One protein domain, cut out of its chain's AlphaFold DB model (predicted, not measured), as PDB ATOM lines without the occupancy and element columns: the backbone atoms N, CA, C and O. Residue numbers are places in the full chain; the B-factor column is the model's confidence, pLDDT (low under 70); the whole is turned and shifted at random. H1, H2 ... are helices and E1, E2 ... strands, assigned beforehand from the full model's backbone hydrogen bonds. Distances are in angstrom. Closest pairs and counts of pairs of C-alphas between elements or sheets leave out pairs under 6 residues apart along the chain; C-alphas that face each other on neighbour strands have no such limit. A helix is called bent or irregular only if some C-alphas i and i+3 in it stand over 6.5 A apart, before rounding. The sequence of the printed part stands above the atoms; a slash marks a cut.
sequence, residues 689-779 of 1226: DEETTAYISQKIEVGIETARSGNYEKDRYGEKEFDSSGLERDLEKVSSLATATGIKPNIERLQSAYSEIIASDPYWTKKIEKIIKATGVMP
ATOM      1  N   ASP A 689     150.187 158.743 197.572       84.31
ATOM      2  CA  ASP A 689     149.001 159.600 197.627       84.31
ATOM      3  C   ASP A 689     148.025 159.243 196.494       84.31
ATOM      4  O   ASP A 689     148.331 158.450 195.594       84.31
ATOM      5  N   GLU A 690     146.819 159.809 196.551       82.19
ATOM      6  CA  GLU A 690     145.761 159.564 195.564       82.19
ATOM      7  C   GLU A 690     146.187 159.993 194.149       82.19
ATOM      8  O   GLU A 690     145.901 159.285 193.184       82.19
ATOM      9  N   GLU A 691     146.934 161.096 194.022       85.19
ATOM     10  CA  GLU A 691     147.439 161.616 192.745       85.19
ATOM     11  C   GLU A 691     148.432 160.643 192.086       85.19
ATOM     12  O   GLU A 691     148.249 160.248 190.930       85.19
ATOM     13  N   THR A 692     149.438 160.177 192.834       82.88
ATOM     14  CA  THR A 692     150.424 159.207 192.336       82.88
ATOM     15  C   THR A 692     149.755 157.867 192.013       82.88
ATOM     16  O   THR A 692     150.046 157.262 190.979       82.88
ATOM     17  N   THR A 693     148.809 157.417 192.846       85.38
ATOM     18  CA  THR A 693     148.037 156.178 192.628       85.38
ATOM     19  C   THR A 693     147.204 156.245 191.345       85.38
ATOM     20  O   THR A 693     147.217 155.303 190.541       85.38
ATOM     21  N   ALA A 694     146.514 157.366 191.113       84.81
ATOM     22  CA  ALA A 694     145.728 157.598 189.903       84.81
ATOM     23  C   ALA A 694     146.616 157.652 188.650       84.81
ATOM     24  O   ALA A 694     146.282 157.032 187.638       84.81
ATOM     25  N   TYR A 695     147.778 158.312 188.734       86.75
ATOM     26  CA  TYR A 695     148.767 158.361 187.655       86.75
ATOM     27  C   TYR A 695     149.259 156.961 187.255       86.75
ATOM     28  O   TYR A 695     149.216 156.611 186.073       86.75
ATOM     29  N   ILE A 696     149.678 156.133 188.221       87.75
ATOM     30  CA  ILE A 696     150.153 154.764 187.954       87.75
ATOM     31  C   ILE A 696     149.044 153.921 187.313       87.75
ATOM     32  O   ILE A 696     149.271 153.290 186.279       87.75
ATOM     33  N   SER A 697     147.839 153.956 187.892       86.31
ATOM     34  CA  SER A 697     146.681 153.223 187.368       86.31
ATOM     35  C   SER A 697     146.396 153.618 185.916       86.31
ATOM     36  O   SER A 697     146.308 152.755 185.050       86.31
ATOM     37  N   GLN A 698     146.363 154.919 185.604       88.12
ATOM     38  CA  GLN A 698     146.153 155.399 184.236       88.12
ATOM     39  C   GLN A 698     147.225 154.887 183.256       88.12
ATOM     40  O   GLN A 698     146.898 154.542 182.120       88.12
ATOM     41  N   LYS A 699     148.501 154.821 183.665       88.25
ATOM     42  CA  LYS A 699     149.591 154.325 182.805       88.25
ATOM     43  C   LYS A 699     149.490 152.826 182.522       88.25
ATOM     44  O   LYS A 699     149.721 152.425 181.382       88.25
ATOM     45  N   ILE A 700     149.114 152.029 183.521       88.69
ATOM     46  CA  ILE A 700     148.866 150.587 183.373       88.69
ATOM     47  C   ILE A 700     147.714 150.337 182.387       88.69
ATOM     48  O   ILE A 700     147.864 149.561 181.443       88.69
ATOM     49  N   GLU A 701     146.604 151.060 182.545       87.44
ATOM     50  CA  GLU A 701     145.417 150.937 181.690       87.44
ATOM     51  C   GLU A 701     145.704 151.304 180.224       87.44
ATOM     52  O   GLU A 701     145.309 150.575 179.316       87.44
ATOM     53  N   VAL A 702     146.444 152.392 179.976       88.62
ATOM     54  CA  VAL A 702     146.830 152.807 178.613       88.62
ATOM     55  C   VAL A 702     147.729 151.766 177.932       88.62
ATOM     56  O   VAL A 702     147.579 151.530 176.733       88.62
ATOM     57  N   GLY A 703     148.635 151.114 178.670       87.50
ATOM     58  CA  GLY A 703     149.480 150.049 178.118       87.50
ATOM     59  C   GLY A 703     148.682 148.808 177.703       87.50
ATOM     60  O   GLY A 703     148.909 148.259 176.627       87.50
ATOM     61  N   ILE A 704     147.694 148.406 178.509       88.00
ATOM     62  CA  ILE A 704     146.801 147.276 178.195       88.00
ATOM     63  C   ILE A 704     145.893 147.600 177.004       88.00
ATOM     64  O   ILE A 704     145.742 146.773 176.107       88.00
ATOM     65  N   GLU A 705     145.339 148.812 176.949       88.06
ATOM     66  CA  GLU A 705     144.507 149.255 175.826       88.06
ATOM     67  C   GLU A 705     145.297 149.311 174.506       88.06
ATOM     68  O   GLU A 705     144.790 148.909 173.456       88.06
ATOM     69  N   THR A 706     146.567 149.724 174.563       89.69
ATOM     70  CA  THR A 706     147.479 149.693 173.407       89.69
ATOM     71  C   THR A 706     147.725 148.252 172.945       89.69
ATOM     72  O   THR A 706     147.565 147.952 171.765       89.69
ATOM     73  N   ALA A 707     148.003 147.329 173.873       88.25
ATOM     74  CA  ALA A 707     148.189 145.907 173.569       88.25
ATOM     75  C   ALA A 707     146.923 145.214 173.015       88.25
ATOM     76  O   ALA A 707     147.030 144.286 172.207       88.25
ATOM     77  N   ARG A 708     145.725 145.666 173.421       89.38
ATOM     78  CA  ARG A 708     144.430 145.214 172.881       89.38
ATOM     79  C   ARG A 708     144.254 145.668 171.432       89.38
ATOM     80  O   ARG A 708     144.112 144.835 170.536       89.38
ATOM     81  N   SER A 709     144.266 146.985 171.226       87.75
ATOM     82  CA  SER A 709     143.885 147.644 169.969       87.75
ATOM     83  C   SER A 709     144.986 147.674 168.904       87.75
ATOM     84  O   SER A 709     144.694 147.898 167.730       87.75
ATOM     85  N   GLY A 710     146.242 147.424 169.283       86.75
ATOM     86  CA  GLY A 710     147.378 147.413 168.370       86.75
ATOM     87  C   GLY A 710     147.255 146.357 167.268       86.75
ATOM     88  O   GLY A 710     147.027 145.166 167.531       86.75
ATOM     89  N   ASN A 711     147.457 146.793 166.021       84.75
ATOM     90  CA  ASN A 711     147.732 145.882 164.920       84.75
ATOM     91  C   ASN A 711     149.217 145.498 164.960       84.75
ATOM     92  O   ASN A 711     150.078 146.319 164.656       84.75
ATOM     93  N   TYR A 712     149.493 144.249 165.324       88.69
ATOM     94  CA  TYR A 712     150.840 143.680 165.364       88.69
ATOM     95  C   TYR A 712     151.071 142.766 164.154       88.69
ATOM     96  O   TYR A 712     151.583 141.658 164.289       88.69
ATOM     97  N   GLU A 713     150.663 143.220 162.971       87.94
ATOM     98  CA  GLU A 713     151.046 142.649 161.680       87.94
ATOM     99  C   GLU A 713     152.231 143.431 161.099       87.94
ATOM    100  O   GLU A 713     152.251 144.663 161.113       87.94
ATOM    101  N   LYS A 714     153.205 142.712 160.543       86.75
ATOM    102  CA  LYS A 714     154.302 143.262 159.742       86.75
ATOM    103  C   LYS A 714     154.358 142.527 158.404       86.75
ATOM    104  O   LYS A 714     154.397 141.298 158.370       86.75
ATOM    105  N   ASP A 715     154.409 143.278 157.311       81.88
ATOM    106  CA  ASP A 715     154.619 142.690 155.991       81.88
ATOM    107  C   ASP A 715     156.080 142.254 155.847       81.88
ATOM    108  O   ASP A 715     157.017 143.037 156.047       81.88
ATOM    109  N   ARG A 716     156.282 140.994 155.461       60.53
ATOM    110  CA  ARG A 716     157.597 140.442 155.151       60.53
ATOM    111  C   ARG A 716     157.495 139.610 153.880       60.53
ATOM    112  O   ARG A 716     156.787 138.619 153.836       60.53
ATOM    113  N   TYR A 717     158.177 140.053 152.825       66.44
ATOM    114  CA  TYR A 717     158.166 139.401 151.504       66.44
ATOM    115  C   TYR A 717     156.773 139.223 150.854       66.44
ATOM    116  O   TYR A 717     156.633 138.430 149.931       66.44
ATOM    117  N   GLY A 718     155.768 139.999 151.279       67.81
ATOM    118  CA  GLY A 718     154.380 139.890 150.803       67.81
ATOM    119  C   GLY A 718     153.471 139.033 151.692       67.81
ATOM    120  O   GLY A 718     152.269 138.983 151.448       67.81
ATOM    121  N   GLU A 719     154.019 138.415 152.739       65.75
ATOM    122  CA  GLU A 719     153.280 137.664 153.756       65.75
ATOM    123  C   GLU A 719     153.121 138.493 155.042       65.75
ATOM    124  O   GLU A 719     153.997 139.282 155.410       65.75
ATOM    125  N   LYS A 720     151.998 138.304 155.746       79.50
ATOM    126  CA  LYS A 720     151.688 138.993 157.008       79.50
ATOM    127  C   LYS A 720     152.177 138.187 158.214       79.50
ATOM    128  O   LYS A 720     151.526 137.238 158.654       79.50
ATOM    129  N   GLU A 721     153.308 138.589 158.791       83.19
ATOM    130  CA  GLU A 721     153.844 138.007 160.030       83.19
ATOM    131  C   GLU A 721     153.352 138.763 161.283       83.19
ATOM    132  O   GLU A 721     153.114 139.968 161.254       83.19
ATOM    133  N   PHE A 722     153.306 138.085 162.435       88.12
ATOM    134  CA  PHE A 722     153.004 138.706 163.735       88.12
ATOM    135  C   PHE A 722     154.239 139.392 164.365       88.12
ATOM    136  O   PHE A 722     155.265 138.740 164.601       88.12
ATOM    137  N   ASP A 723     154.148 140.682 164.702       88.38
ATOM    138  CA  ASP A 723     155.191 141.450 165.399       88.38
ATOM    139  C   ASP A 723     155.148 141.253 166.924       88.38
ATOM    140  O   ASP A 723     154.533 142.001 167.682       88.38
ATOM    141  N   SER A 724     155.881 140.240 167.390       87.75
ATOM    142  CA  SER A 724     156.034 139.980 168.827       87.75
ATOM    143  C   SER A 724     156.859 141.042 169.564       87.75
ATOM    144  O   SER A 724     156.685 141.199 170.771       87.75
ATOM    145  N   SER A 725     157.759 141.748 168.871       84.00
ATOM    146  CA  SER A 725     158.697 142.692 169.491       84.00
ATOM    147  C   SER A 725     158.066 144.064 169.722       84.00
ATOM    148  O   SER A 725     158.416 144.732 170.696       84.00
ATOM    149  N   GLY A 726     157.127 144.476 168.864       86.38
ATOM    150  CA  GLY A 726     156.249 145.619 169.121       86.38
ATOM    151  C   GLY A 726     155.441 145.417 170.403       86.38
ATOM    152  O   GLY A 726     155.557 146.208 171.336       86.38
ATOM    153  N   LEU A 727     154.721 144.293 170.501       89.88
ATOM    154  CA  LEU A 727     153.866 143.984 171.652       89.88
ATOM    155  C   LEU A 727     154.638 143.881 172.982       89.88
ATOM    156  O   LEU A 727     154.155 144.351 174.011       89.88
ATOM    157  N   GLU A 728     155.840 143.292 172.995       88.12
ATOM    158  CA  GLU A 728     156.649 143.231 174.224       88.12
ATOM    159  C   GLU A 728     157.092 144.619 174.714       88.12
ATOM    160  O   GLU A 728     157.112 144.854 175.924       88.12
ATOM    161  N   ARG A 729     157.384 145.552 173.799       84.88
ATOM    162  CA  ARG A 729     157.786 146.925 174.138       84.88
ATOM    163  C   ARG A 729     156.645 147.732 174.761       84.88
ATOM    164  O   ARG A 729     156.880 148.496 175.695       84.88
ATOM    165  N   ASP A 730     155.422 147.548 174.270       85.12
ATOM    166  CA  ASP A 730     154.240 148.236 174.806       85.12
ATOM    167  C   ASP A 730     153.881 147.737 176.221       85.12
ATOM    168  O   ASP A 730     153.407 148.503 177.062       85.12
ATOM    169  N   LEU A 731     154.178 146.466 176.517       89.38
ATOM    170  CA  LEU A 731     153.871 145.811 177.791       89.38
ATOM    171  C   LEU A 731     154.957 145.950 178.881       89.38
ATOM    172  O   LEU A 731     154.651 145.776 180.063       89.38
ATOM    173  N   GLU A 732     156.203 146.294 178.538       87.38
ATOM    174  CA  GLU A 732     157.320 146.424 179.498       87.38
ATOM    175  C   GLU A 732     157.009 147.407 180.647       87.38
ATOM    176  O   GLU A 732     157.281 147.126 181.820       87.38
ATOM    177  N   LYS A 733     156.363 148.533 180.320       82.25
ATOM    178  CA  LYS A 733     155.953 149.575 181.283       82.25
ATOM    179  C   LYS A 733     154.804 149.148 182.195       82.25
ATOM    180  O   LYS A 733     154.704 149.626 183.319       82.25
ATOM    181  N   VAL A 734     153.937 148.250 181.726       86.88
ATOM    182  CA  VAL A 734     152.839 147.700 182.534       86.88
ATOM    183  C   VAL A 734     153.409 146.805 183.635       86.88
ATOM    184  O   VAL A 734     153.037 146.934 184.800       86.88
ATOM    185  N   SER A 735     154.362 145.939 183.275       86.25
ATOM    186  CA  SER A 735     154.959 144.962 184.192       86.25
ATOM    187  C   SER A 735     155.813 145.608 185.292       86.25
ATOM    188  O   SER A 735     155.710 145.233 186.464       86.25
ATOM    189  N   SER A 736     156.616 146.615 184.939       84.25
ATOM    190  CA  SER A 736     157.472 147.367 185.872       84.25
ATOM    191  C   SER A 736     156.656 148.159 186.901       84.25
ATOM    192  O   SER A 736     156.839 147.960 188.107       84.25
ATOM    193  N   LEU A 737     155.686 148.963 186.449       85.56
ATOM    194  CA  LEU A 737     154.791 149.723 187.331       85.56
ATOM    195  C   LEU A 737     153.984 148.821 188.274       85.56
ATOM    196  O   LEU A 737     153.954 149.081 189.480       85.56
ATOM    197  N   ALA A 738     153.374 147.746 187.762       85.19
ATOM    198  CA  ALA A 738     152.585 146.828 188.584       85.19
ATOM    199  C   ALA A 738     153.437 146.131 189.663       85.19
ATOM    200  O   ALA A 738     153.015 146.013 190.814       85.19
ATOM    201  N   THR A 739     154.666 145.728 189.317       84.44
ATOM    202  CA  THR A 739     155.592 145.058 190.245       84.44
ATOM    203  C   THR A 739     156.091 145.995 191.345       84.44
ATOM    204  O   THR A 739     156.137 145.609 192.512       84.44
ATOM    205  N   ALA A 740     156.472 147.225 190.993       81.06
ATOM    206  CA  ALA A 740     157.093 148.160 191.929       81.06
ATOM    207  C   ALA A 740     156.103 148.827 192.899       81.06
ATOM    208  O   ALA A 740     156.486 149.207 194.004       81.06
ATOM    209  N   THR A 741     154.844 148.985 192.483       82.88
ATOM    210  CA  THR A 741     153.825 149.747 193.227       82.88
ATOM    211  C   THR A 741     152.754 148.860 193.863       82.88
ATOM    212  O   THR A 741     152.015 149.318 194.730       82.88
ATOM    213  N   GLY A 742     152.642 147.597 193.434       81.69
ATOM    214  CA  GLY A 742     151.569 146.684 193.836       81.69
ATOM    215  C   GLY A 742     150.200 147.007 193.224       81.69
ATOM    216  O   GLY A 742     149.246 146.259 193.452       81.69
ATOM    217  N   ILE A 743     150.086 148.086 192.440       86.00
ATOM    218  CA  ILE A 743     148.853 148.470 191.749       86.00
ATOM    219  C   ILE A 743     148.614 147.488 190.605       86.00
ATOM    220  O   ILE A 743     149.397 147.388 189.661       86.00
ATOM    221  N   LYS A 744     147.512 146.745 190.704       84.12
ATOM    222  CA  LYS A 744     147.081 145.801 189.672       84.12
ATOM    223  C   LYS A 744     146.283 146.524 188.581       84.12
ATOM    224  O   LYS A 744     145.604 147.501 188.893       84.12
ATOM    225  N   PRO A 745     146.312 146.031 187.330       86.38
ATOM    226  CA  PRO A 745     145.399 146.505 186.294       86.38
ATOM    227  C   PRO A 745     143.936 146.282 186.689       86.38
ATOM    228  O   PRO A 745     143.624 145.375 187.471       86.38
ATOM    229  N   ASN A 746     143.030 147.078 186.118       88.81
ATOM    230  CA  ASN A 746     141.600 146.879 186.295       88.81
ATOM    231  C   ASN A 746     141.207 145.509 185.713       88.81
ATOM    232  O   ASN A 746     141.292 145.277 184.506       88.81
ATOM    233  N   ILE A 747     140.787 144.597 186.593       87.69
ATOM    234  CA  ILE A 747     140.514 143.207 186.216       87.69
ATOM    235  C   ILE A 747     139.362 143.141 185.210       87.69
ATOM    236  O   ILE A 747     139.486 142.436 184.218       87.69
ATOM    237  N   GLU A 748     138.278 143.895 185.402       85.56
ATOM    238  CA  GLU A 748     137.115 143.875 184.500       85.56
ATOM    239  C   GLU A 748     137.497 144.290 183.071       85.56
ATOM    240  O   GLU A 748     137.154 143.604 182.107       85.56
ATOM    241  N   ARG A 749     138.283 145.363 182.927       85.56
ATOM    242  CA  ARG A 749     138.780 145.827 181.623       85.56
ATOM    243  C   ARG A 749     139.764 144.856 180.986       85.56
ATOM    244  O   ARG A 749     139.669 144.603 179.788       85.56
ATOM    245  N   LEU A 750     140.672 144.281 181.771       89.88
ATOM    246  CA  LEU A 750     141.619 143.282 181.281       89.88
ATOM    247  C   LEU A 750     140.900 141.996 180.826       89.88
ATOM    248  O   LEU A 750     141.248 141.444 179.785       89.88
ATOM    249  N   GLN A 751     139.849 141.562 181.530       89.88
ATOM    250  CA  GLN A 751     139.013 140.432 181.106       89.88
ATOM    251  C   GLN A 751     138.156 140.752 179.865       89.88
ATOM    252  O   GLN A 751     137.993 139.884 179.002       89.88
ATOM    253  N   SER A 752     137.680 141.996 179.710       88.88
ATOM    254  CA  SER A 752     137.047 142.460 178.461       88.88
ATOM    255  C   SER A 752     138.027 142.379 177.289       88.88
ATOM    256  O   SER A 752     137.721 141.764 176.270       88.88
ATOM    257  N   ALA A 753     139.248 142.902 177.465       88.62
ATOM    258  CA  ALA A 753     140.300 142.844 176.455       88.62
ATOM    259  C   ALA A 753     140.648 141.397 176.062       88.62
ATOM    260  O   ALA A 753     140.743 141.098 174.874       88.62
ATOM    261  N   TYR A 754     140.775 140.478 177.026       91.62
ATOM    262  CA  TYR A 754     140.989 139.057 176.731       91.62
ATOM    263  C   TYR A 754     139.838 138.431 175.934       91.62
ATOM    264  O   TYR A 754     140.091 137.716 174.963       91.62
ATOM    265  N   SER A 755     138.591 138.716 176.311       89.75
ATOM    266  CA  SER A 755     137.403 138.171 175.641       89.75
ATOM    267  C   SER A 755     137.310 138.633 174.182       89.75
ATOM    268  O   SER A 755     137.078 137.824 173.285       89.75
ATOM    269  N   GLU A 756     137.567 139.916 173.927       89.06
ATOM    270  CA  GLU A 756     137.599 140.486 172.575       89.06
ATOM    271  C   GLU A 756     138.751 139.924 171.733       89.06
ATOM    272  O   GLU A 756     138.539 139.527 170.586       89.06
ATOM    273  N   ILE A 757     139.957 139.812 172.307       91.50
ATOM    274  CA  ILE A 757     141.118 139.224 171.624       91.50
ATOM    275  C   ILE A 757     140.813 137.775 171.199       91.50
ATOM    276  O   ILE A 757     141.045 137.433 170.043       91.50
ATOM    277  N   ILE A 758     140.236 136.937 172.072       91.56
ATOM    278  CA  ILE A 758     139.849 135.549 171.730       91.56
ATOM    279  C   ILE A 758     138.772 135.514 170.643       91.56
ATOM    280  O   ILE A 758     138.824 134.670 169.742       91.56
ATOM    281  N   ALA A 759     137.787 136.410 170.717       88.19
ATOM    282  CA  ALA A 759     136.702 136.457 169.750       88.19
ATOM    283  C   ALA A 759     137.221 136.796 168.341       88.19
ATOM    284  O   ALA A 759     137.004 136.006 167.412       88.19
ATOM    285  N   SER A 760     137.934 137.920 168.188       86.12
ATOM    286  CA  SER A 760     138.209 138.534 166.879       86.12
ATOM    287  C   SER A 760     139.650 138.462 166.364       86.12
ATOM    288  O   SER A 760     139.839 138.617 165.160       86.12
ATOM    289  N   ASP A 761     140.669 138.257 167.205       87.88
ATOM    290  CA  ASP A 761     142.066 138.379 166.760       87.88
ATOM    291  C   ASP A 761     142.605 137.064 166.144       87.88
ATOM    292  O   ASP A 761     142.520 136.004 166.774       87.88
ATOM    293  N   PRO A 762     143.190 137.073 164.930       86.19
ATOM    294  CA  PRO A 762     143.742 135.862 164.315       86.19
ATOM    295  C   PRO A 762     144.994 135.328 165.035       86.19
ATOM    296  O   PRO A 762     145.293 134.135 164.941       86.19
ATOM    297  N   TYR A 763     145.699 136.172 165.794       89.50
ATOM    298  CA  TYR A 763     146.899 135.850 166.570       89.50
ATOM    299  C   TYR A 763     146.635 135.824 168.088       89.50
ATOM    300  O   TYR A 763     147.578 135.908 168.882       89.50
ATOM    301  N   TRP A 764     145.367 135.670 168.498       91.06
ATOM    302  CA  TRP A 764     144.901 135.763 169.887       91.06
ATOM    303  C   TRP A 764     145.773 135.013 170.904       91.06
ATOM    304  O   TRP A 764     146.098 135.566 171.952       91.06
ATOM    305  N   THR A 765     146.229 133.795 170.582       90.25
ATOM    306  CA  THR A 765     147.087 132.983 171.465       90.25
ATOM    307  C   THR A 765     148.380 133.708 171.841       90.25
ATOM    308  O   THR A 765     148.715 133.805 173.021       90.25
ATOM    309  N   LYS A 766     149.076 134.287 170.853       90.38
ATOM    310  CA  LYS A 766     150.336 135.017 171.056       90.38
ATOM    311  C   LYS A 766     150.110 136.322 171.818       90.38
ATOM    312  O   LYS A 766     150.911 136.649 172.692       90.38
ATOM    313  N   LYS A 767     149.024 137.053 171.523       91.00
ATOM    314  CA  LYS A 767     148.664 138.272 172.266       91.00
ATOM    315  C   LYS A 767     148.417 137.968 173.745       91.00
ATOM    316  O   LYS A 767     149.017 138.604 174.611       91.00
ATOM    317  N   ILE A 768     147.595 136.962 174.036       91.19
ATOM    318  CA  ILE A 768     147.223 136.596 175.406       91.19
ATOM    319  C   ILE A 768     148.427 136.130 176.225       91.19
ATOM    320  O   ILE A 768     148.629 136.650 177.320       91.19
ATOM    321  N   GLU A 769     149.281 135.255 175.688       90.00
ATOM    322  CA  GLU A 769     150.500 134.796 176.375       90.00
ATOM    323  C   GLU A 769     151.407 135.961 176.823       90.00
ATOM    324  O   GLU A 769     151.930 135.954 177.942       90.00
ATOM    325  N   LYS A 770     151.569 136.998 175.985       89.88
ATOM    326  CA  LYS A 770     152.372 138.185 176.330       89.88
ATOM    327  C   LYS A 770     151.692 139.064 177.382       89.88
ATOM    328  O   LYS A 770     152.363 139.499 178.319       89.88
ATOM    329  N   ILE A 771     150.382 139.294 177.277       90.06
ATOM    330  CA  ILE A 771     149.635 140.108 178.250       90.06
ATOM    331  C   ILE A 771     149.588 139.405 179.622       90.06
ATOM    332  O   ILE A 771     149.799 140.063 180.642       90.06
ATOM    333  N   ILE A 772     149.407 138.075 179.674       90.12
ATOM    334  CA  ILE A 772     149.520 137.281 180.916       90.12
ATOM    335  C   ILE A 772     150.907 137.478 181.544       90.12
ATOM    336  O   ILE A 772     151.006 137.795 182.728       90.12
ATOM    337  N   LYS A 773     151.986 137.351 180.756       88.69
ATOM    338  CA  LYS A 773     153.368 137.535 181.238       88.69
ATOM    339  C   LYS A 773     153.611 138.932 181.829       88.69
ATOM    340  O   LYS A 773     154.386 139.057 182.771       88.69
ATOM    341  N   ALA A 774     152.971 139.967 181.284       85.69
ATOM    342  CA  ALA A 774     153.138 141.347 181.737       85.69
ATOM    343  C   ALA A 774     152.285 141.707 182.967       85.69
ATOM    344  O   ALA A 774     152.739 142.474 183.814       85.69
ATOM    345  N   THR A 775     151.066 141.167 183.065       87.25
ATOM    346  CA  THR A 775     150.077 141.529 184.101       87.25
ATOM    347  C   THR A 775     150.002 140.542 185.268       87.25
ATOM    348  O   THR A 775     149.535 140.904 186.347       87.25
ATOM    349  N   GLY A 776     150.421 139.288 185.064       86.12
ATOM    350  CA  GLY A 776     150.245 138.190 186.018       86.12
ATOM    351  C   GLY A 776     148.796 137.714 186.185       86.12
ATOM    352  O   GLY A 776     148.517 136.942 187.102       86.12
ATOM    353  N   VAL A 777     147.864 138.173 185.341       87.25
ATOM    354  CA  VAL A 777     146.436 137.826 185.404       87.25
ATOM    355  C   VAL A 777     146.111 136.831 184.293       87.25
ATOM    356  O   VAL A 777     146.434 137.069 183.136       87.25
ATOM    357  N   MET A 778     145.467 135.713 184.633       87.19
ATOM    358  CA  MET A 778     144.956 134.762 183.638       87.19
ATOM    359  C   MET A 778     143.618 135.244 183.053       87.19
ATOM    360  O   MET A 778     142.823 135.844 183.788       87.19
ATOM    361  N   PRO A 779     143.322 134.962 181.773       89.19
ATOM    362  CA  PRO A 779     142.004 135.206 181.205       89.19
ATOM    363  C   PRO A 779     140.954 134.298 181.863       89.19
ATOM    364  O   PRO A 779     141.186 133.112 182.098       89.19
TER     365      PRO A 779
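AT A GLANCE: This is residues 689 to 779 of the 1226 residues of an uncharacterized protein of Candidatus Falkowbacteria bacterium CG10_big_fil_rev_8_21_14_0_10_44_15 (UniProt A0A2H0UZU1). Four helices, H1 to H4, lie side by side in an up-and-down bundle, each running against the one before it in the chain, and a small two-strand hairpin, E1 and E2, extends beyond one end of the bundle between H1 and H2. H1 and H2 make one antiparallel pair and the shorter H3 and H4 another; H4 packs on H2, while H3 meets H1 over a short stretch and stays away from H2. The printed part has 91 residues, with four named helices and two named strands in the order H1, E1, E2, H2, H3, H4; the sheet is E1 - E2, antiparallel, and the class is mostly helix. It is compact, with a radius of gyration of the C-alphas of 13.8 A, and spans 51 by 23 by 17 A, with the hairpin at one end of the length and the start of H1 at the other.

HOW THE PARTS SIT: Begin with H1, residues 690 to 709, and look across to H2, residues 724 to 741: they touch, closest at the C-alphas of Ile 700 and Val 734, 5.0 A apart, at a shallow tilt of 21 degrees, opposite ways. Between them in the chain, E1, residues 713 to 716, and E2, residues 719 to 722, form a hairpin; N 714 and O 721 are 2.8 A apart and N 721 and O 714 are 2.9 A apart, both within hydrogen-bond range. H2 touches H4, residues 764 to 775, closest at the C-alphas of Ser 735 and Ala 774, 4.7 A apart, at a shallow tilt of 26 degrees, the same way. H3, residues 747 to 760, forms a helical hairpin with H4; residues 754 to 758 touch residues 764 to 768, closest at the C-alphas of Ile 758 and Trp 764, 5.4 A apart. H1 touches H3 with residues 704 to 708 alone, closest at the C-alphas of Arg 708 and Ala 753, 6.0 A apart. H1 and H4 only just touch, with 3 pairs of C-alphas within 8 A, the closest those of Ala 707 and Ile 771 at 7.6 A. H2 and H3 are apart. In H1, H3 and H4 every O i to N i+4 pair is within hydrogen-bond range; in H2, 12 of 14 are.

IN THESE COORDINATES: Find C-alpha 690 at (145.761, 159.564, 195.564); from there H1 runs 28.3 A to C-alpha 709. E1 and E2 measure 9.5 A and 10.0 A. H2 starts at C-alpha 724, (156.034, 139.980, 168.827), and runs 26.4 A; it has a kink of 34 degrees near residue 731 and is irregular, but only just: C-alphas 730 and 733 are 6.8 A apart. H3 is 20.0 A long, and H4, 16.2 A, ends at C-alpha 775, (150.077, 141.529, 184.101).

THE WHOLE: The C-alphas of Asp 689 and Tyr 717 are the two farthest apart, 51.2 A. The printed part has no cut, and each link between successive elements is tight. The mean pLDDT of the printed part is 86.2; look for low confidence, under 70, at residues 716 to 719.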